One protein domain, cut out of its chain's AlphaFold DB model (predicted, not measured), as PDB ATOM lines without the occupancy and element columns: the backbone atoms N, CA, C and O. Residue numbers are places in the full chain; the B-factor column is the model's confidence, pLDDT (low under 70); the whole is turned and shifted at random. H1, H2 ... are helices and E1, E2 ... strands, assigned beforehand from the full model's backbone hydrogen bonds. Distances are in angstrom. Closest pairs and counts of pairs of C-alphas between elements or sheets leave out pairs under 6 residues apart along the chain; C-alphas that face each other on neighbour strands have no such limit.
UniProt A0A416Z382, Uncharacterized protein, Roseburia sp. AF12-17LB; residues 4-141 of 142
ATOM      1  N   GLU A   4     220.001 253.606 396.187       90.62
ATOM      2  CA  GLU A   4     219.115 252.521 396.631       90.62
ATOM      3  C   GLU A   4     217.970 253.045 397.495       90.62
ATOM      4  O   GLU A   4     216.828 252.606 397.348       90.62
ATOM      5  N   PHE A   5     218.265 254.002 398.380       91.44
ATOM      6  CA  PHE A   5     217.236 254.640 399.192       91.44
ATOM      7  C   PHE A   5     216.284 255.445 398.309       91.44
ATOM      8  O   PHE A   5     215.074 255.290 398.442       91.44
ATOM      9  N   LEU A   6     216.815 256.224 397.357       94.19
ATOM     10  CA  LEU A   6     215.992 256.938 396.381       94.19
ATOM     11  C   LEU A   6     215.097 255.966 395.602       94.19
ATOM     12  O   LEU A   6     213.901 256.204 395.491       94.19
ATOM     13  N   ASN A   7     215.644 254.850 395.117       95.56
ATOM     14  CA  ASN A   7     214.861 253.844 394.404       95.56
ATOM     15  C   ASN A   7     213.690 253.328 395.252       95.56
ATOM     16  O   ASN A   7     212.566 253.265 394.768       95.56
ATOM     17  N   SER A   8     213.931 252.998 396.525       95.06
ATOM     18  CA  SER A   8     212.871 252.551 397.435       95.06
ATOM     19  C   SER A   8     211.832 253.646 397.707       95.06
ATOM     20  O   SER A   8     210.640 253.344 397.773       95.06
ATOM     21  N   THR A   9     212.254 254.907 397.833       95.38
ATOM     22  CA  THR A   9     211.341 256.052 397.960       95.38
ATOM     23  C   THR A   9     210.468 256.199 396.717       95.38
ATOM     24  O   THR A   9     209.256 256.351 396.843       95.38
ATOM     25  N   LEU A  10     211.045 256.101 395.517       97.12
ATOM     26  CA  LEU A  10     210.289 256.197 394.269       97.12
ATOM     27  C   LEU A  10     209.332 255.018 394.074       97.12
ATOM     28  O   LEU A  10     208.206 255.242 393.649       97.12
ATOM     29  N   GLU A  11     209.724 253.789 394.427       97.38
ATOM     30  CA  GLU A  11     208.827 252.619 394.409       97.38
ATOM     31  C   GLU A  11     207.614 252.833 395.336       97.38
ATOM     32  O   GLU A  11     206.476 252.568 394.947       97.38
ATOM     33  N   HIS A  12     207.830 253.381 396.538       97.12
ATOM     34  CA  HIS A  12     206.746 253.731 397.460       97.12
ATOM     35  C   HIS A  12     205.822 254.820 396.892       97.12
ATOM     36  O   HIS A  12     204.599 254.662 396.881       97.12
ATOM     37  N   LEU A  13     206.400 255.917 396.393       97.75
ATOM     38  CA  LEU A  13     205.647 257.028 395.809       97.75
ATOM     39  C   LEU A  13     204.876 256.596 394.553       97.75
ATOM     40  O   LEU A  13     203.746 257.038 394.341       97.75
ATOM     41  N   TYR A  14     205.444 255.701 393.748       98.12
ATOM     42  CA  TYR A  14     204.795 255.113 392.579       98.12
ATOM     43  C   TYR A  14     203.520 254.352 392.964       98.12
ATOM     44  O   TYR A  14     202.452 254.625 392.412       98.12
ATOM     45  N   GLU A  15     203.588 253.459 393.956       98.19
ATOM     46  CA  GLU A  15     202.403 252.721 394.411       98.19
ATOM     47  C   GLU A  15     201.343 253.654 395.012       98.19
ATOM     48  O   GLU A  15     200.164 253.549 394.675       98.19
ATOM     49  N   ARG A  16     201.747 254.656 395.801       97.56
ATOM     50  CA  ARG A  16     200.810 255.674 396.307       97.56
ATOM     51  C   ARG A  16     200.135 256.475 395.195       97.56
ATOM     52  O   ARG A  16     198.962 256.824 395.325       97.56
ATOM     53  N   THR A  17     200.856 256.753 394.113       97.94
ATOM     54  CA  THR A  17     200.314 257.435 392.929       97.94
ATOM     55  C   THR A  17     199.278 256.556 392.231       97.94
ATOM     56  O   THR A  17     198.180 257.016 391.935       97.94
ATOM     57  N   LYS A  18     199.552 255.256 392.061       97.38
ATOM     58  CA  LYS A  18     198.561 254.302 391.528       97.38
ATOM     59  C   LYS A  18     197.300 254.205 392.383       97.38
ATOM     60  O   LYS A  18     196.211 254.017 391.850       97.38
ATOM     61  N   GLU A  19     197.435 254.333 393.699       96.75
ATOM     62  CA  GLU A  19     196.310 254.325 394.638       96.75
ATOM     63  C   GLU A  19     195.523 255.647 394.682       96.75
ATOM     64  O   GLU A  19     194.538 255.742 395.416       96.75
ATOM     65  N   GLY A  20     195.942 256.677 393.941       96.12
ATOM     66  CA  GLY A  20     195.295 257.988 393.971       96.12
ATOM     67  C   GLY A  20     195.624 258.831 395.205       96.12
ATOM     68  O   GLY A  20     194.905 259.779 395.511       96.12
ATOM     69  N   LYS A  21     196.677 258.472 395.951       95.81
ATOM     70  CA  LYS A  21     197.048 259.069 397.248       95.81
ATOM     71  C   LYS A  21     198.231 260.029 397.170       95.81
ATOM     72  O   LYS A  21     198.750 260.438 398.214       95.81
ATOM     73  N   GLN A  22     198.695 260.337 395.963       97.44
ATOM     74  CA  GLN A  22     199.823 261.228 395.744       97.44
ATOM     75  C   GLN A  22     199.448 262.314 394.746       97.44
ATOM     76  O   GLN A  22     198.912 262.024 393.681       97.44
ATOM     77  N   HIS A  23     199.754 263.557 395.106       97.62
ATOM     78  CA  HIS A  23     199.685 264.689 394.195       97.62
ATOM     79  C   HIS A  23     201.103 265.118 393.808       97.62
ATOM     80  O   HIS A  23     201.997 265.132 394.660       97.62
ATOM     81  N   TRP A  24     201.294 265.452 392.536       98.19
ATOM     82  CA  TRP A  24     202.580 265.759 391.929       98.19
ATOM     83  C   TRP A  24     202.549 267.090 391.195       98.19
ATOM     84  O   TRP A  24     201.647 267.360 390.409       98.19
ATOM     85  N   ASN A  25     203.615 267.857 391.376       96.88
ATOM     86  CA  ASN A  25     203.976 268.963 390.509       96.88
ATOM     87  C   ASN A  25     205.130 268.508 389.616       96.88
ATOM     88  O   ASN A  25     206.187 268.117 390.127       96.88
ATOM     89  N   VAL A  26     204.921 268.557 388.301       96.94
ATOM     90  CA  VAL A  26     205.928 268.224 387.294       96.94
ATOM     91  C   VAL A  26     206.246 269.463 386.469       96.94
ATOM     92  O   VAL A  26     205.382 270.017 385.790       96.94
ATOM     93  N   GLU A  27     207.500 269.900 386.522       95.75
ATOM     94  CA  GLU A  27     207.990 271.038 385.744       95.75
ATOM     95  C   GLU A  27     209.026 270.556 384.738       95.75
ATOM     96  O   GLU A  27     210.060 270.014 385.122       95.75
ATOM     97  N   MET A  28     208.751 270.753 383.454       94.69
ATOM     98  CA  MET A  28     209.628 270.358 382.363       94.69
ATOM     99  C   MET A  28     210.180 271.594 381.656       94.69
ATOM    100  O   MET A  28     209.435 272.515 381.308       94.69
ATOM    101  N   LYS A  29     211.489 271.603 381.425       94.31
ATOM    102  CA  LYS A  29     212.161 272.591 380.590       94.31
ATOM    103  C   LYS A  29     212.902 271.877 379.474       94.31
ATOM    104  O   LYS A  29     213.830 271.128 379.761       94.31
ATOM    105  N   THR A  30     212.494 272.095 378.229       93.19
ATOM    106  CA  THR A  30     213.039 271.365 377.078       93.19
ATOM    107  C   THR A  30     213.418 272.297 375.936       93.19
ATOM    108  O   THR A  30     212.699 273.245 375.633       93.19
ATOM    109  N   SER A  31     214.541 272.016 375.276       93.06
ATOM    110  CA  SER A  31     214.918 272.687 374.027       93.06
ATOM    111  C   SER A  31     214.286 272.063 372.787       93.06
ATOM    112  O   SER A  31     214.521 272.570 371.691       93.06
ATOM    113  N   GLU A  32     213.502 270.989 372.932       88.50
ATOM    114  CA  GLU A  32     212.937 270.227 371.812       88.50
ATOM    115  C   GLU A  32     212.235 271.134 370.792       88.50
ATOM    116  O   GLU A  32     212.427 270.966 369.585       88.50
ATOM    117  N   TYR A  33     211.502 272.137 371.280       86.88
ATOM    118  CA  TYR A  33     210.711 273.067 370.472       86.88
ATOM    119  C   TYR A  33     211.508 274.229 369.868       86.88
ATOM    120  O   TYR A  33     210.967 274.972 369.051       86.88
ATOM    121  N   LYS A  34     212.792 274.382 370.216       89.44
ATOM    122  CA  LYS A  34     213.648 275.408 369.609       89.44
ATOM    123  C   LYS A  34     213.917 275.091 368.148       89.44
ATOM    124  O   LYS A  34     214.031 273.931 367.743       89.44
ATOM    125  N   GLU A  35     214.097 276.142 367.358       88.38
ATOM    126  CA  GLU A  35     214.489 276.001 365.963       88.38
ATOM    127  C   GLU A  35     215.835 275.284 365.854       88.38
ATOM    128  O   GLU A  35     216.774 275.550 366.606       88.38
ATOM    129  N   LYS A  36     215.968 274.384 364.875       85.12
ATOM    130  CA  LYS A  36     217.187 273.572 364.709       85.12
ATOM    131  C   LYS A  36     218.454 274.426 364.565       85.12
ATOM    132  O   LYS A  36     219.525 273.993 364.969       85.12
ATOM    133  N   SER A  37     218.340 275.626 363.994       88.31
ATOM    134  CA  SER A  37     219.449 276.577 363.844       88.31
ATOM    135  C   SER A  37     219.908 277.224 365.152       88.31
ATOM    136  O   SER A  37     220.992 277.795 365.187       88.31
ATOM    137  N   GLU A  38     219.084 277.180 366.198       89.69
ATOM    138  CA  GLU A  38     219.378 277.746 367.519       89.69
ATOM    139  C   GLU A  38     219.934 276.695 368.485       89.69
ATOM    140  O   GLU A  38     220.489 277.042 369.529       89.69
ATOM    141  N   LYS A  39     219.796 275.410 368.138       92.44
ATOM    142  CA  LYS A  39     220.274 274.301 368.958       92.44
ATOM    143  C   LYS A  39     221.800 274.184 368.894       92.44
ATOM    144  O   LYS A  39     222.382 274.345 367.815       92.44
ATOM    145  N   PRO A  40     222.465 273.875 370.020       93.50
ATOM    146  CA  PRO A  40     223.895 273.609 370.021       93.50
ATOM    147  C   PRO A  40     224.245 272.430 369.109       93.50
ATOM    148  O   PRO A  40     223.469 271.486 368.952       93.50
ATOM    149  N   VAL A  41     225.446 272.477 368.533       94.81
ATOM    150  CA  VAL A  41     226.008 271.386 367.736       94.81
ATOM    151  C   VAL A  41     227.344 270.977 368.333       94.81
ATOM    152  O   VAL A  41     228.205 271.825 368.570       94.81
ATOM    153  N   VAL A  42     227.519 269.677 368.552       94.50
ATOM    154  CA  VAL A  42     228.766 269.090 369.048       94.50
ATOM    155  C   VAL A  42     229.401 268.253 367.943       94.50
ATOM    156  O   VAL A  42     228.734 267.456 367.280       94.50
ATOM    157  N   GLU A  43     230.705 268.430 367.744       95.00
ATOM    158  CA  GLU A  43     231.495 267.592 366.842       95.00
ATOM    159  C   GLU A  43     232.101 266.425 367.621       95.00
ATOM    160  O   GLU A  43     232.952 266.609 368.491       95.00
ATOM    161  N   ALA A  44     231.656 265.212 367.308       92.12
ATOM    162  CA  ALA A  44     232.129 263.985 367.938       92.12
ATOM    163  C   ALA A  44     232.091 262.838 366.927       92.12
ATOM    164  O   ALA A  44     231.187 262.766 366.093       92.12
ATOM    165  N   ASP A  45     233.079 261.943 366.984       91.00
ATOM    166  CA  ASP A  45     233.169 260.771 366.097       91.00
ATOM    167  C   ASP A  45     233.192 261.128 364.594       91.00
ATOM    168  O   ASP A  45     232.761 260.353 363.742       91.00
ATOM    169  N   GLY A  46     233.675 262.333 364.256       93.25
ATOM    170  CA  GLY A  46     233.659 262.869 362.890       93.25
ATOM    171  C   GLY A  46     232.265 263.253 362.374       93.25
ATOM    172  O   GLY A  46     232.102 263.452 361.170       93.25
ATOM    173  N   LYS A  47     231.266 263.342 363.260       95.12
ATOM    174  CA  LYS A  47     229.877 263.715 362.967       95.12
ATOM    175  C   LYS A  47     229.486 264.994 363.708       95.12
ATOM    176  O   LYS A  47     230.089 265.346 364.721       95.12
ATOM    177  N   GLN A  48     228.451 265.660 363.201       95.62
ATOM    178  CA  GLN A  48     227.807 266.800 363.851       95.62
ATOM    179  C   GLN A  48     226.508 266.344 364.506       95.62
ATOM    180  O   GLN A  48     225.587 265.890 363.825       95.62
ATOM    181  N   TRP A  49     226.449 266.480 365.824       96.19
ATOM    182  CA  TRP A  49     225.312 266.088 366.640       96.19
ATOM    183  C   TRP A  49     224.561 267.334 367.082       96.19
ATOM    184  O   TRP A  49     225.148 268.218 367.705       96.19
ATOM    185  N   VAL A  50     223.278 267.415 366.746       95.81
ATOM    186  CA  VAL A  50     222.393 268.457 367.273       95.81
ATOM    187  C   VAL A  50     221.990 268.057 368.681       95.81
ATOM    188  O   VAL A  50     221.559 266.922 368.887       95.81
ATOM    189  N   VAL A  51     222.153 268.981 369.620       94.81
ATOM    190  CA  VAL A  51     221.906 268.747 371.039       94.81
ATOM    191  C   VAL A  51     220.541 269.289 371.428       94.81
ATOM    192  O   VAL A  51     220.233 270.458 371.190       94.81
ATOM    193  N   ASP A  52     219.767 268.433 372.075       95.25
ATOM    194  CA  ASP A  52     218.590 268.785 372.838       95.25
ATOM    195  C   ASP A  52     218.815 268.510 374.323       95.25
ATOM    196  O   ASP A  52     219.478 267.552 374.711       95.25
ATOM    197  N   GLU A  53     218.251 269.362 375.165       94.06
ATOM    198  CA  GLU A  53     218.325 269.250 376.611       94.06
ATOM    199  C   GLU A  53     216.917 269.243 377.183       94.06
ATOM    200  O   GLU A  53     216.100 270.105 376.852       94.06
ATOM    201  N   CYS A  54     216.648 268.295 378.074       94.88
ATOM    202  CA  CYS A  54     215.388 268.199 378.786       94.88
ATOM    203  C   CYS A  54     215.648 268.068 380.281       94.88
ATOM    204  O   CYS A  54     216.300 267.130 380.736       94.88
ATOM    205  N   TYR A  55     215.123 269.007 381.056       96.00
ATOM    206  CA  TYR A  55     215.047 268.896 382.501       96.00
ATOM    207  C   TYR A  55     213.617 268.584 382.911       96.00
ATOM    208  O   TYR A  55     212.692 269.252 382.452       96.00
ATOM    209  N   THR A  56     213.452 267.665 383.857       96.06
ATOM    210  CA  THR A  56     212.154 267.381 384.473       96.06
ATOM    211  C   THR A  56     212.301 267.382 385.983       96.06
ATOM    212  O   THR A  56     213.021 266.559 386.545       96.06
ATOM    213  N   ALA A  57     211.634 268.316 386.652       96.50
ATOM    214  CA  ALA A  57     211.523 268.362 388.099       96.50
ATOM    215  C   ALA A  57     210.221 267.688 388.541       96.50
ATOM    216  O   ALA A  57     209.138 268.060 388.098       96.50
ATOM    217  N   TYR A  58     210.338 266.728 389.450       96.81
ATOM    218  CA  TYR A  58     209.245 266.017 390.097       96.81
ATOM    219  C   TYR A  58     209.200 266.461 391.549       96.81
ATOM    220  O   TYR A  58     210.201 266.335 392.258       96.81
ATOM    221  N   SER A  59     208.056 266.962 392.004       96.50
ATOM    222  CA  SER A  59     207.895 267.334 393.406       96.50
ATOM    223  C   SER A  59     206.544 266.954 393.974       96.50
ATOM    224  O   SER A  59     205.526 266.989 393.281       96.50
ATOM    225  N   CYS A  60     206.546 266.548 395.237       96.44
ATOM    226  CA  CYS A  60     205.355 266.113 395.944       96.44
ATOM    227  C   CYS A  60     205.557 266.181 397.462       96.44
ATOM    228  O   CYS A  60     206.685 266.271 397.943       96.44
ATOM    229  N   GLU A  61     204.470 266.142 398.232       95.12
ATOM    230  CA  GLU A  61     204.570 265.991 399.685       95.12
ATOM    231  C   GLU A  61     204.785 264.516 400.049       95.12
ATOM    232  O   GLU A  61     204.009 263.649 399.642       95.12
ATOM    233  N   GLU A  62     205.799 264.246 400.867       90.75
ATOM    234  CA  GLU A  62     206.082 262.941 401.447       90.75
ATOM    235  C   GLU A  62     206.385 263.082 402.946       90.75
ATOM    236  O   GLU A  62     207.334 263.746 403.364       90.75
ATOM    237  N   HIS A  63     205.558 262.449 403.786       87.69
ATOM    238  CA  HIS A  63     205.645 262.520 405.254       87.69
ATOM    239  C   HIS A  63     205.731 263.957 405.818       87.69
ATOM    240  O   HIS A  63     206.493 264.218 406.752       87.69
ATOM    241  N   GLY A  64     204.964 264.896 405.251       89.31
ATOM    242  CA  GLY A  64     204.941 266.302 405.675       89.31
ATOM    243  C   GLY A  64     206.171 267.118 405.265       89.31
ATOM    244  O   GLY A  64     206.302 268.264 405.690       89.31
ATOM    245  N   ASN A  65     207.069 266.548 404.458       90.06
ATOM    246  CA  ASN A  65     208.183 267.256 403.834       90.06
ATOM    247  C   ASN A  65     208.003 267.254 402.319       90.06
ATOM    248  O   ASN A  65     207.382 266.359 401.753       90.06
ATOM    249  N   GLU A  66     208.572 268.242 401.648       93.38
ATOM    250  CA  GLU A  66     208.584 268.267 400.192       93.38
ATOM    251  C   GLU A  66     209.703 267.353 399.667       93.38
ATOM    252  O   GLU A  66     210.869 267.490 400.039       93.38
ATOM    253  N   PHE A  67     209.339 266.392 398.820       94.94
ATOM    254  CA  PHE A  67     210.262 265.574 398.045       94.94
ATOM    255  C   PHE A  67     210.499 266.225 396.690       94.94
ATOM    256  O   PHE A  67     209.550 266.681 396.050       94.94
ATOM    257  N   VAL A  68     211.755 266.223 396.240       95.38
ATOM    258  CA  VAL A  68     212.153 266.808 394.961       95.38
ATOM    259  C   VAL A  68     213.202 265.954 394.291       95.38
ATOM    260  O   VAL A  68     214.243 265.655 394.872       95.38
ATOM    261  N   MET A  69     212.953 265.640 393.029       96.19
ATOM    262  CA  MET A  69     213.921 265.023 392.140       96.19
ATOM    263  C   MET A  69     213.957 265.799 390.835       96.19
ATOM    264  O   MET A  69     212.912 266.178 390.317       96.19
ATOM    265  N   ILE A  70     215.148 266.016 390.287       96.56
ATOM    266  CA  ILE A  70     215.309 266.578 388.947       96.56
ATOM    267  C   ILE A  70     216.054 265.561 388.097       96.56
ATOM    268  O   ILE A  70     217.098 265.058 388.506       96.56
ATOM    269  N   THR A  71     215.527 265.259 386.920       96.50
ATOM    270  CA  THR A  71     216.244 264.514 385.888       96.50
ATOM    271  C   THR A  71     216.696 265.472 384.805       96.50
ATOM    272  O   THR A  71     215.995 266.435 384.495       96.50
ATOM    273  N   TYR A  72     217.851 265.195 384.227       95.75
ATOM    274  CA  TYR A  72     218.339 265.861 383.031       95.75
ATOM    275  C   TYR A  72     218.643 264.811 381.977       95.75
ATOM    276  O   TYR A  72     219.312 263.821 382.275       95.75
ATOM    277  N   GLU A  73     218.188 265.056 380.761       95.25
ATOM    278  CA  GLU A  73     218.538 264.281 379.588       95.25
ATOM    279  C   GLU A  73     219.199 265.196 378.556       95.25
ATOM    280  O   GLU A  73     218.621 266.197 378.134       95.25
ATOM    281  N   ASN A  74     220.416 264.837 378.158       95.00
ATOM    282  CA  ASN A  74     221.072 265.379 376.976       95.00
ATOM    283  C   ASN A  74     220.837 264.404 375.826       95.00
ATOM    284  O   ASN A  74     221.233 263.242 375.936       95.00
ATOM    285  N   ILE A  75     220.191 264.864 374.760       95.56
ATOM    286  CA  ILE A  75     219.810 264.085 373.589       95.56
ATOM    287  C   ILE A  75     220.615 264.601 372.402       95.56
ATOM    288  O   ILE A  75     220.433 265.721 371.937       95.56
ATOM    289  N   GLU A  76     221.482 263.759 371.864       95.62
ATOM    290  CA  GLU A  76     222.309 264.079 370.712       95.62
ATOM    291  C   GLU A  76     221.790 263.331 369.485       95.62
ATOM    292  O   GLU A  76     221.738 262.099 369.465       95.62
ATOM    293  N   THR A  77     221.429 264.082 368.442       95.75
ATOM    294  CA  THR A  77     220.855 263.538 367.205       95.75
ATOM    295  C   THR A  77     221.735 263.838 365.994       95.75
ATOM    296  O   THR A  77     222.061 264.993 365.713       95.75
ATOM    297  N   CYS A  78     222.072 262.804 365.222       95.25
ATOM    298  CA  CYS A  78     222.784 262.903 363.950       95.25
ATOM    299  C   CYS A  78     222.080 262.053 362.879       95.25
ATOM    300  O   CYS A  78     222.315 260.851 362.749       95.25
ATOM    301  N   GLY A  79     221.226 262.682 362.066       91.56
ATOM    302  CA  GLY A  79     220.428 261.965 361.068       91.56
ATOM    303  C   GLY A  79     219.402 261.053 361.744       91.56
ATOM    304  O   GLY A  79     218.503 261.554 362.408       91.56
ATOM    305  N   GLU A  80     219.544 259.737 361.570       93.94
ATOM    306  CA  GLU A  80     218.714 258.717 362.236       93.94
ATOM    307  C   GLU A  80     219.322 258.218 363.561       93.94
ATOM    308  O   GLU A  80     218.668 257.499 364.312       93.94
ATOM    309  N   GLU A  81     220.574 258.578 363.859       95.50
ATOM    310  CA  GLU A  81     221.243 258.170 365.093       95.50
ATOM    311  C   GLU A  81     220.858 259.102 366.241       95.50
ATOM    312  O   GLU A  81     221.004 260.322 366.133       95.50
ATOM    313  N   VAL A  82     220.419 258.513 367.352       95.00
ATOM    314  CA  VAL A  82     220.114 259.215 368.601       95.00
ATOM    315  C   VAL A  82     220.881 258.545 369.729       95.00
ATOM    316  O   VAL A  82     220.847 257.321 369.874       95.00
ATOM    317  N   ARG A  83     221.559 259.347 370.545       94.19
ATOM    318  CA  ARG A  83     222.138 258.907 371.816       94.19
ATOM    319  C   ARG A  83     221.722 259.873 372.909       94.19
ATOM    320  O   ARG A  83     221.621 261.067 372.651       94.19
ATOM    321  N   SER A  84     221.494 259.368 374.117       92.88
ATOM    322  CA  SER A  84     221.194 260.234 375.250       92.88
ATOM    323  C   SER A  84     221.996 259.891 376.491       92.88
ATOM    324  O   SER A  84     222.394 258.746 376.720       92.88
ATOM    325  N   THR A  85     222.263 260.922 377.286       92.06
ATOM    326  CA  THR A  85     222.881 260.813 378.604       92.06
ATOM    327  C   THR A  85     221.903 261.335 379.634       92.06
ATOM    328  O   THR A  85     221.417 262.457 379.518       92.06
ATOM    329  N   ASN A  86     221.646 260.526 380.658       93.12
ATOM    330  CA  ASN A  86     220.710 260.855 381.719       93.12
ATOM    331  C   ASN A  86     221.449 261.123 383.034       93.12
ATOM    332  O   ASN A  86     222.373 260.395 383.403       93.12
ATOM    333  N   MET A  87     221.011 262.149 383.757       95.25
ATOM    334  CA  MET A  87     221.486 262.497 385.093       95.25
ATOM    335  C   MET A  87     220.304 262.657 386.044       95.25
ATOM    336  O   MET A  87     219.217 263.072 385.643       95.25
ATOM    337  N   VAL A  88     220.527 262.333 387.317       96.75
ATOM    338  CA  VAL A  88     219.520 262.430 388.377       96.75
ATOM    339  C   VAL A  88     220.081 263.279 389.506       96.75
ATOM    340  O   VAL A  88     221.222 263.086 389.927       96.75
ATOM    341  N   PHE A  89     219.272 264.198 390.015       96.12
ATOM    342  CA  PHE A  89     219.627 265.116 391.087       96.12
ATOM    343  C   PHE A  89     218.575 265.074 392.195       96.12
ATOM    344  O   PHE A  89     217.375 265.031 391.918       96.12
ATOM    345  N   LEU A  90     219.028 265.140 393.449       94.69
ATOM    346  CA  LEU A  90     218.168 265.322 394.625       94.69
ATOM    347  C   LEU A  90     218.517 266.631 395.337       94.69
ATOM    348  O   LEU A  90     219.285 266.618 396.305       94.69
ATOM    349  N   PRO A  91     218.017 267.766 394.828       93.62
ATOM    350  CA  PRO A  91     218.214 269.049 395.474       93.62
ATOM    351  C   PRO A  91     217.351 269.200 396.734       93.62
ATOM    352  O   PRO A  91     216.361 268.491 396.921       93.62
ATOM    353  N   ASP A  92     217.696 270.173 397.578       88.75
ATOM    354  CA  ASP A  92     216.811 270.602 398.664       88.75
ATOM    355  C   ASP A  92     215.496 271.182 398.108       88.75
ATOM    356  O   ASP A  92     215.481 271.728 397.000       88.75
ATOM    357  N   PRO A  93     214.391 271.170 398.877       84.31
ATOM    358  CA  PRO A  93     213.088 271.585 398.365       84.31
ATOM    359  C   PRO A  93     213.002 273.002 397.797       84.31
ATOM    360  O   PRO A  93     212.268 273.248 396.847       84.31
ATOM    361  N   ASN A  94     213.825 273.922 398.297       80.19
ATOM    362  CA  ASN A  94     213.874 275.305 397.814       80.19
ATOM    363  C   ASN A  94     214.732 275.487 396.548       80.19
ATOM    364  O   ASN A  94     214.879 276.603 396.049       80.19
ATOM    365  N   VAL A  95     215.337 274.413 396.039       81.56
ATOM    366  CA  VAL A  95     216.228 274.437 394.884       81.56
ATOM    367  C   VAL A  95     215.507 273.843 393.671       81.56
ATOM    368  O   VAL A  95     215.218 272.649 393.591       81.56
ATOM    369  N   ARG A  96     215.210 274.716 392.705       74.75
ATOM    370  CA  ARG A  96     214.658 274.392 391.377       74.75
ATOM    371  C   ARG A  96     215.461 275.117 390.304       74.75
ATOM    372  O   ARG A  96     214.989 276.062 389.678       74.75
ATOM    373  N   TYR A  97     216.725 274.733 390.154       80.25
ATOM    374  CA  TYR A  97     217.566 275.250 389.076       80.25
ATOM    375  C   TYR A  97     217.513 274.292 387.891       80.25
ATOM    376  O   TYR A  97     217.740 273.102 388.063       80.25
ATOM    377  N   PHE A  98     217.271 274.821 386.695       86.06
ATOM    378  CA  PHE A  98     217.487 274.109 385.434       86.06
ATOM    379  C   PHE A  98     218.843 274.524 384.861       86.06
ATOM    380  O   PHE A  98     218.922 275.247 383.871       86.06
ATOM    381  N   ASP A  99     219.893 274.166 385.602       90.06
ATOM    382  CA  ASP A  99     221.286 274.543 385.359       90.06
ATOM    383  C   ASP A  99     222.202 273.433 385.896       90.06
ATOM    384  O   ASP A  99     222.206 273.152 387.100       90.06
ATOM    385  N   LEU A 100     222.956 272.782 385.005       91.44
ATOM    386  CA  LEU A 100     223.813 271.645 385.354       91.44
ATOM    387  C   LEU A 100     224.900 271.990 386.373       91.44
ATOM    388  O   LEU A 100     225.161 271.182 387.264       91.44
ATOM    389  N   GLU A 101     225.530 273.163 386.278       91.31
ATOM    390  CA  GLU A 101     226.626 273.536 387.181       91.31
ATOM    391  C   GLU A 101     226.122 273.662 388.619       91.31
ATOM    392  O   GLU A 101     226.755 273.182 389.562       91.31
ATOM    393  N   ARG A 102     224.937 274.253 388.794       91.69
ATOM    394  CA  ARG A 102     224.301 274.379 390.112       91.69
ATOM    395  C   ARG A 102     223.799 273.044 390.643       91.69
ATOM    396  O   ARG A 102     223.859 272.819 391.857       91.69
ATOM    397  N   LEU A 103     223.302 272.182 389.755       93.56
ATOM    398  CA  LEU A 103     222.770 270.867 390.103       93.56
ATOM    399  C   LEU A 103     223.852 269.826 390.399       93.56
ATOM    400  O   LEU A 103     223.585 268.903 391.164       93.56
ATOM    401  N   ALA A 104     225.067 269.983 389.870       93.00
ATOM    402  CA  ALA A 104     226.145 268.997 389.976       93.00
ATOM    403  C   ALA A 104     226.424 268.524 391.415       93.00
ATOM    404  O   ALA A 104     226.698 267.345 391.636       93.00
ATOM    405  N   GLN A 105     226.300 269.407 392.411       92.62
ATOM    406  CA  GLN A 105     226.495 269.062 393.828       92.62
ATOM    407  C   GLN A 105     225.427 268.108 394.398       92.62
ATOM    408  O   GLN A 105     225.661 267.460 395.415       92.62
ATOM    409  N   TYR A 106     224.266 268.018 393.747       94.19
ATOM    410  CA  TYR A 106     223.134 267.167 394.126       94.19
ATOM    411  C   TYR A 106     223.056 265.884 393.288       94.19
ATOM    412  O   TYR A 106     222.069 265.151 393.383       94.19
ATOM    413  N   ALA A 107     224.055 265.635 392.436       94.50
ATOM    414  CA  ALA A 107     224.052 264.515 391.510       94.50
ATOM    415  C   ALA A 107     224.054 263.172 392.243       94.50
ATOM    416  O   ALA A 107     224.823 262.932 393.178       94.50
ATOM    417  N   ILE A 108     223.214 262.270 391.757       93.50
ATOM    418  CA  ILE A 108     223.178 260.870 392.149       93.50
ATOM    419  C   ILE A 108     223.579 260.055 390.936       93.50
ATOM    420  O   ILE A 108     222.992 260.205 389.872       93.50
ATOM    421  N   LEU A 109     224.565 259.174 391.108       88.94
ATOM    422  CA  LEU A 109     224.909 258.180 390.095       88.94
ATOM    423  C   LEU A 109     223.805 257.117 390.076       88.94
ATOM    424  O   LEU A 109     223.700 256.352 391.042       88.94
ATOM    425  N   PRO A 110     222.956 257.071 389.037       87.12
ATOM    426  CA  PRO A 110     221.820 256.179 389.059       87.12
ATOM    427  C   PRO A 110     222.243 254.770 388.650       87.12
ATOM    428  O   PRO A 110     223.041 254.571 387.734       87.12
ATOM    429  N   SER A 111     221.684 253.767 389.323       91.38
ATOM    430  CA  SER A 111     221.734 252.394 388.825       91.38
ATOM    431  C   SER A 111     220.745 252.226 387.669       91.38
ATOM    432  O   SER A 111     219.789 252.993 387.544       91.38
ATOM    433  N   GLN A 112     220.923 251.183 386.854       91.38
ATOM    434  CA  GLN A 112     219.949 250.845 385.809       91.38
ATOM    435  C   GLN A 112     218.534 250.686 386.390       91.38
ATOM    436  O   GLN A 112     217.577 251.212 385.832       91.38
ATOM    437  N   LYS A 113     218.419 250.037 387.556       93.69
ATOM    438  CA  LYS A 113     217.140 249.871 388.250       93.69
ATOM    439  C   LYS A 113     216.501 251.221 388.598       93.69
ATOM    440  O   LYS A 113     215.322 251.413 388.329       93.69
ATOM    441  N   LEU A 114     217.282 252.164 389.133       94.88
ATOM    442  CA  LEU A 114     216.773 253.497 389.459       94.88
ATOM    443  C   LEU A 114     216.269 254.226 388.205       94.88
ATOM    444  O   LEU A 114     215.201 254.830 388.244       94.88
ATOM    445  N   MET A 115     216.998 254.132 387.090       95.00
ATOM    446  CA  MET A 115     216.559 254.715 385.818       95.00
ATOM    447  C   MET A 115     215.234 254.118 385.332       95.00
ATOM    448  O   MET A 115     214.345 254.855 384.910       95.00
ATOM    449  N   GLU A 116     215.070 252.799 385.436       95.75
ATOM    450  CA  GLU A 116     213.820 252.116 385.086       95.75
ATOM    451  C   GLU A 116     212.654 252.574 385.979       95.75
ATOM    452  O   GLU A 116     211.573 252.873 385.469       95.75
ATOM    453  N   THR A 117     212.868 252.702 387.291       97.50
ATOM    454  CA  THR A 117     211.849 253.198 388.229       97.50
ATOM    455  C   THR A 117     211.450 254.646 387.932       97.50
ATOM    456  O   THR A 117     210.261 254.966 387.922       97.50
ATOM    457  N   ILE A 118     212.415 255.520 387.630       97.56
ATOM    458  CA  ILE A 118     212.147 256.909 387.228       97.56
ATOM    459  C   ILE A 118     211.321 256.947 385.938       97.56
ATOM    460  O   ILE A 118     210.324 257.667 385.862       97.56
ATOM    461  N   HIS A 119     211.684 256.138 384.940       96.38
ATOM    462  CA  HIS A 119     210.948 256.055 383.680       96.38
ATOM    463  C   HIS A 119     209.502 255.565 383.873       96.38
ATOM    464  O   HIS A 119     208.567 256.117 383.285       96.38
ATOM    465  N   GLN A 120     209.295 254.558 384.726       98.00
ATOM    466  CA  GLN A 120     207.961 254.059 385.072       98.00
ATOM    467  C   GLN A 120     207.117 255.129 385.765       98.00
ATOM    468  O   GLN A 120     205.946 255.301 385.416       98.00
ATOM    469  N   LEU A 121     207.707 255.871 386.707       98.31
ATOM    470  CA  LEU A 121     207.041 256.989 387.364       98.31
ATOM    471  C   LEU A 121     206.656 258.071 386.352       98.31
ATOM    472  O   LEU A 121     205.494 258.459 386.302       98.31
ATOM    473  N   PHE A 122     207.584 258.509 385.502       97.56
ATOM    474  CA  PHE A 122     207.298 259.502 384.465       97.56
ATOM    475  C   PHE A 122     206.154 259.063 383.541       97.56
ATOM    476  O   PHE A 122     205.232 259.836 383.290       97.56
ATOM    477  N   THR A 123     206.160 257.804 383.100       97.94
ATOM    478  CA  THR A 123     205.102 257.245 382.244       97.94
ATOM    479  C   THR A 123     203.738 257.241 382.938       97.94
ATOM    480  O   THR A 123     202.736 257.582 382.310       97.94
ATOM    481  N   LEU A 124     203.691 256.902 384.232       98.31
ATOM    482  CA  LEU A 124     202.465 256.964 385.033       98.31
ATOM    483  C   LEU A 124     201.953 258.405 385.174       98.31
ATOM    484  O   LEU A 124     200.764 258.665 385.013       98.31
ATOM    485  N   LEU A 125     202.841 259.360 385.447       98.25
ATOM    486  CA  LEU A 125     202.453 260.767 385.558       98.25
ATOM    487  C   LEU A 125     201.941 261.309 384.216       98.25
ATOM    488  O   LEU A 125     200.954 262.043 384.189       98.25
ATOM    489  N   LEU A 126     202.563 260.913 383.102       96.69
ATOM    490  CA  LEU A 126     202.100 261.260 381.757       96.69
ATOM    491  C   LEU A 126     200.730 260.652 381.440       96.69
ATOM    492  O   LEU A 126     199.913 261.305 380.791       96.69
ATOM    493  N   SER A 127     200.450 259.411 381.855       97.69
ATOM    494  CA  SER A 127     199.120 258.827 381.645       97.69
ATOM    495  C   SER A 127     198.060 259.567 382.457       97.69
ATOM    496  O   SER A 127     197.016 259.907 381.911       97.69
ATOM    497  N   LEU A 128     198.361 259.914 383.713       97.75
ATOM    498  CA  LEU A 128     197.472 260.717 384.557       97.75
ATOM    499  C   LEU A 128     197.214 262.111 383.967       97.75
ATOM    500  O   LEU A 128     196.088 262.596 384.037       97.75
ATOM    501  N   GLN A 129     198.218 262.729 383.339       96.31
ATOM    502  CA  GLN A 129     198.043 263.991 382.617       96.31
ATOM    503  C   GLN A 129     197.062 263.856 381.454       96.31
ATOM    504  O   GLN A 129     196.183 264.695 381.285       96.31
ATOM    505  N   LYS A 130     197.221 262.805 380.640       95.81
ATOM    506  CA  LYS A 130     196.357 262.532 379.480       95.81
ATOM    507  C   LYS A 130     194.915 262.247 379.890       95.81
ATOM    508  O   LYS A 130     194.003 262.511 379.117       95.81
ATOM    509  N   GLU A 131     194.726 261.710 381.090       96.62
ATOM    510  CA  GLU A 131     193.422 261.490 381.715       96.62
ATOM    511  C   GLU A 131     192.879 262.737 382.437       96.62
ATOM    512  O   GLU A 131     191.826 262.658 383.064       96.62
ATOM    513  N   GLU A 132     193.580 263.877 382.368       94.94
ATOM    514  CA  GLU A 132     193.231 265.131 383.055       94.94
ATOM    515  C   GLU A 132     193.045 264.951 384.576       94.94
ATOM    516  O   GLU A 132     192.238 265.620 385.226       94.94
ATOM    517  N   SER A 133     193.801 264.023 385.169       96.25
ATOM    518  CA  SER A 133     193.735 263.719 386.595       96.25
ATOM    519  C   SER A 133     194.242 264.886 387.440       96.25
ATOM    520  O   SER A 133     195.355 265.375 387.257       96.25
ATOM    521  N   VAL A 134     193.483 265.239 388.479       94.81
ATOM    522  CA  VAL A 134     193.866 266.247 389.488       94.81
ATOM    523  C   VAL A 134     195.081 265.845 390.337       94.81
ATOM    524  O   VAL A 134     195.547 266.618 391.170       94.81
ATOM    525  N   GLN A 135     195.585 264.618 390.178       96.75
ATOM    526  CA  GLN A 135     196.788 264.151 390.867       96.75
ATOM    527  C   GLN A 135     198.071 264.766 390.312       96.75
ATOM    528  O   GLN A 135     199.098 264.668 390.976       96.75
ATOM    529  N   VAL A 136     198.053 265.352 389.113       97.38
ATOM    530  CA  VAL A 136     199.274 265.869 388.503       97.38
ATOM    531  C   VAL A 136     199.066 267.237 387.869       97.38
ATOM    532  O   VAL A 136     198.207 267.431 387.015       97.38
ATOM    533  N   GLU A 137     199.904 268.183 388.270       97.12
ATOM    534  CA  GLU A 137     200.017 269.497 387.650       97.12
ATOM    535  C   GLU A 137     201.281 269.540 386.792       97.12
ATOM    536  O   GLU A 137     202.378 269.257 387.274       97.12
ATOM    537  N   TRP A 138     201.127 269.903 385.517       95.25
ATOM    538  CA  TRP A 138     202.233 269.996 384.564       95.25
ATOM    539  C   TRP A 138     202.505 271.439 384.176       95.25
ATOM    540  O   TRP A 138     201.593 272.183 383.812       95.25
ATOM    541  N   LYS A 139     203.782 271.812 384.179       93.94
ATOM    542  CA  LYS A 139     204.275 273.079 383.637       93.94
ATOM    543  C   LYS A 139     205.382 272.764 382.645       93.94
ATOM    544  O   LYS A 139     206.337 272.083 382.999       93.94
ATOM    545  N   ILE A 140     205.247 273.236 381.411       91.00
ATOM    546  CA  ILE A 140     206.246 273.032 380.355       91.00
ATOM    547  C   ILE A 140     206.752 274.401 379.912       91.00
ATOM    548  O   ILE A 140     205.960 275.326 379.727       91.00
ATOM    549  N   SER A 141     208.067 274.532 379.777       87.38
ATOM    550  CA  SER A 141     208.745 275.757 379.352       87.38
ATOM    551  C   SER A 141     209.940 275.454 378.443       87.38
ATOM    552  O   SER A 141     210.409 274.316 378.390       87.38
TER     553      SER A 141
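This is residues 4 to 141 of the 142 residues of an uncharacterized protein of Roseburia sp. AF12-17LB (UniProt A0A416Z382). A long, twisted sheet, with the long strands E3 and E4 through its middle, has H3 across one face and H2 over the opposite face; H1 lies side by side with H3 and only grazes the sheet. E1 and E6 continue the sheet beside one part of E3, and little E2 pairs with the first part of E3, far from the helices. The printed part has 138 residues, with three named helices and six named strands, which follow each other along the chain as H1, E1, E2, E3, E4, E5, H2, H3, E6; the sheet is branched, its neighbour pairs being E1 and E3, E2 and E3, E3 and E4, and E4 and E5, each antiparallel, and E1 and E6, parallel, and the class is mixed, helices and strands. It is compact, with a radius of gyration of the C-alphas of 16.0 A, yet only just elongated, spanning 50 by 33 by 27 A.

Start at E3, residues 47 to 62, which has three neighbours. E4, residues 65 to 78, is antiparallel on one side of it; N 56 and O 71 are 2.9 A apart. On the other side are E2, residues 41 to 44, antiparallel with N 42 and O 49 at 2.9 A, and E1, residues 24 to 30, antiparallel with N 27 and O 57 at 2.9 A. E6, residues 136 to 141, is parallel to E1, with N 139 and O 26 at 2.9 A. E5, residues 81 to 89, is antiparallel to E4, with N 74 and O 85 at 2.9 A; E2 E3 E4 E5 form a meander, each strand the antiparallel neighbour of the one before. H3, residues 112 to 130, is on the sheet at a height of 9.6 A and runs across the strands, at 83 degrees to E4 on the local plane. H2, residues 100 to 106, is on the opposite face at a height of 9.1 A, over E5; the closest C-alphas, of Phe 89 and Tyr 106, are 5.1 A apart. H1, residues 4 to 18, touches residues 113 to 121 of H3 at a shallow tilt of 23 degrees, the same way; the closest C-alphas, of Asn 7 and Leu 114, are 5.3 A apart. H1 and H3 have every O i to N i+4 pair within hydrogen-bond range, H2 has 1 of 3, and 2 of 4 O i to N i+3 pairs.

Find C-alpha 47 at (229.877, 263.715, 362.967); from there E3 runs 45.2 A to residue 62. E4 is 42.7 A long, E5 27.0 A and H3 27.1 A. H1 starts at C-alpha 4, (219.115, 252.521, 396.631), and E6 ends at C-alpha 141, (208.745, 275.757, 379.352).

The two farthest C-alphas, of Gly 46 and Gly 64, are 51.6 A apart. The printed part has no cut and no long link, and no printed residue is under 70 in pLDDT.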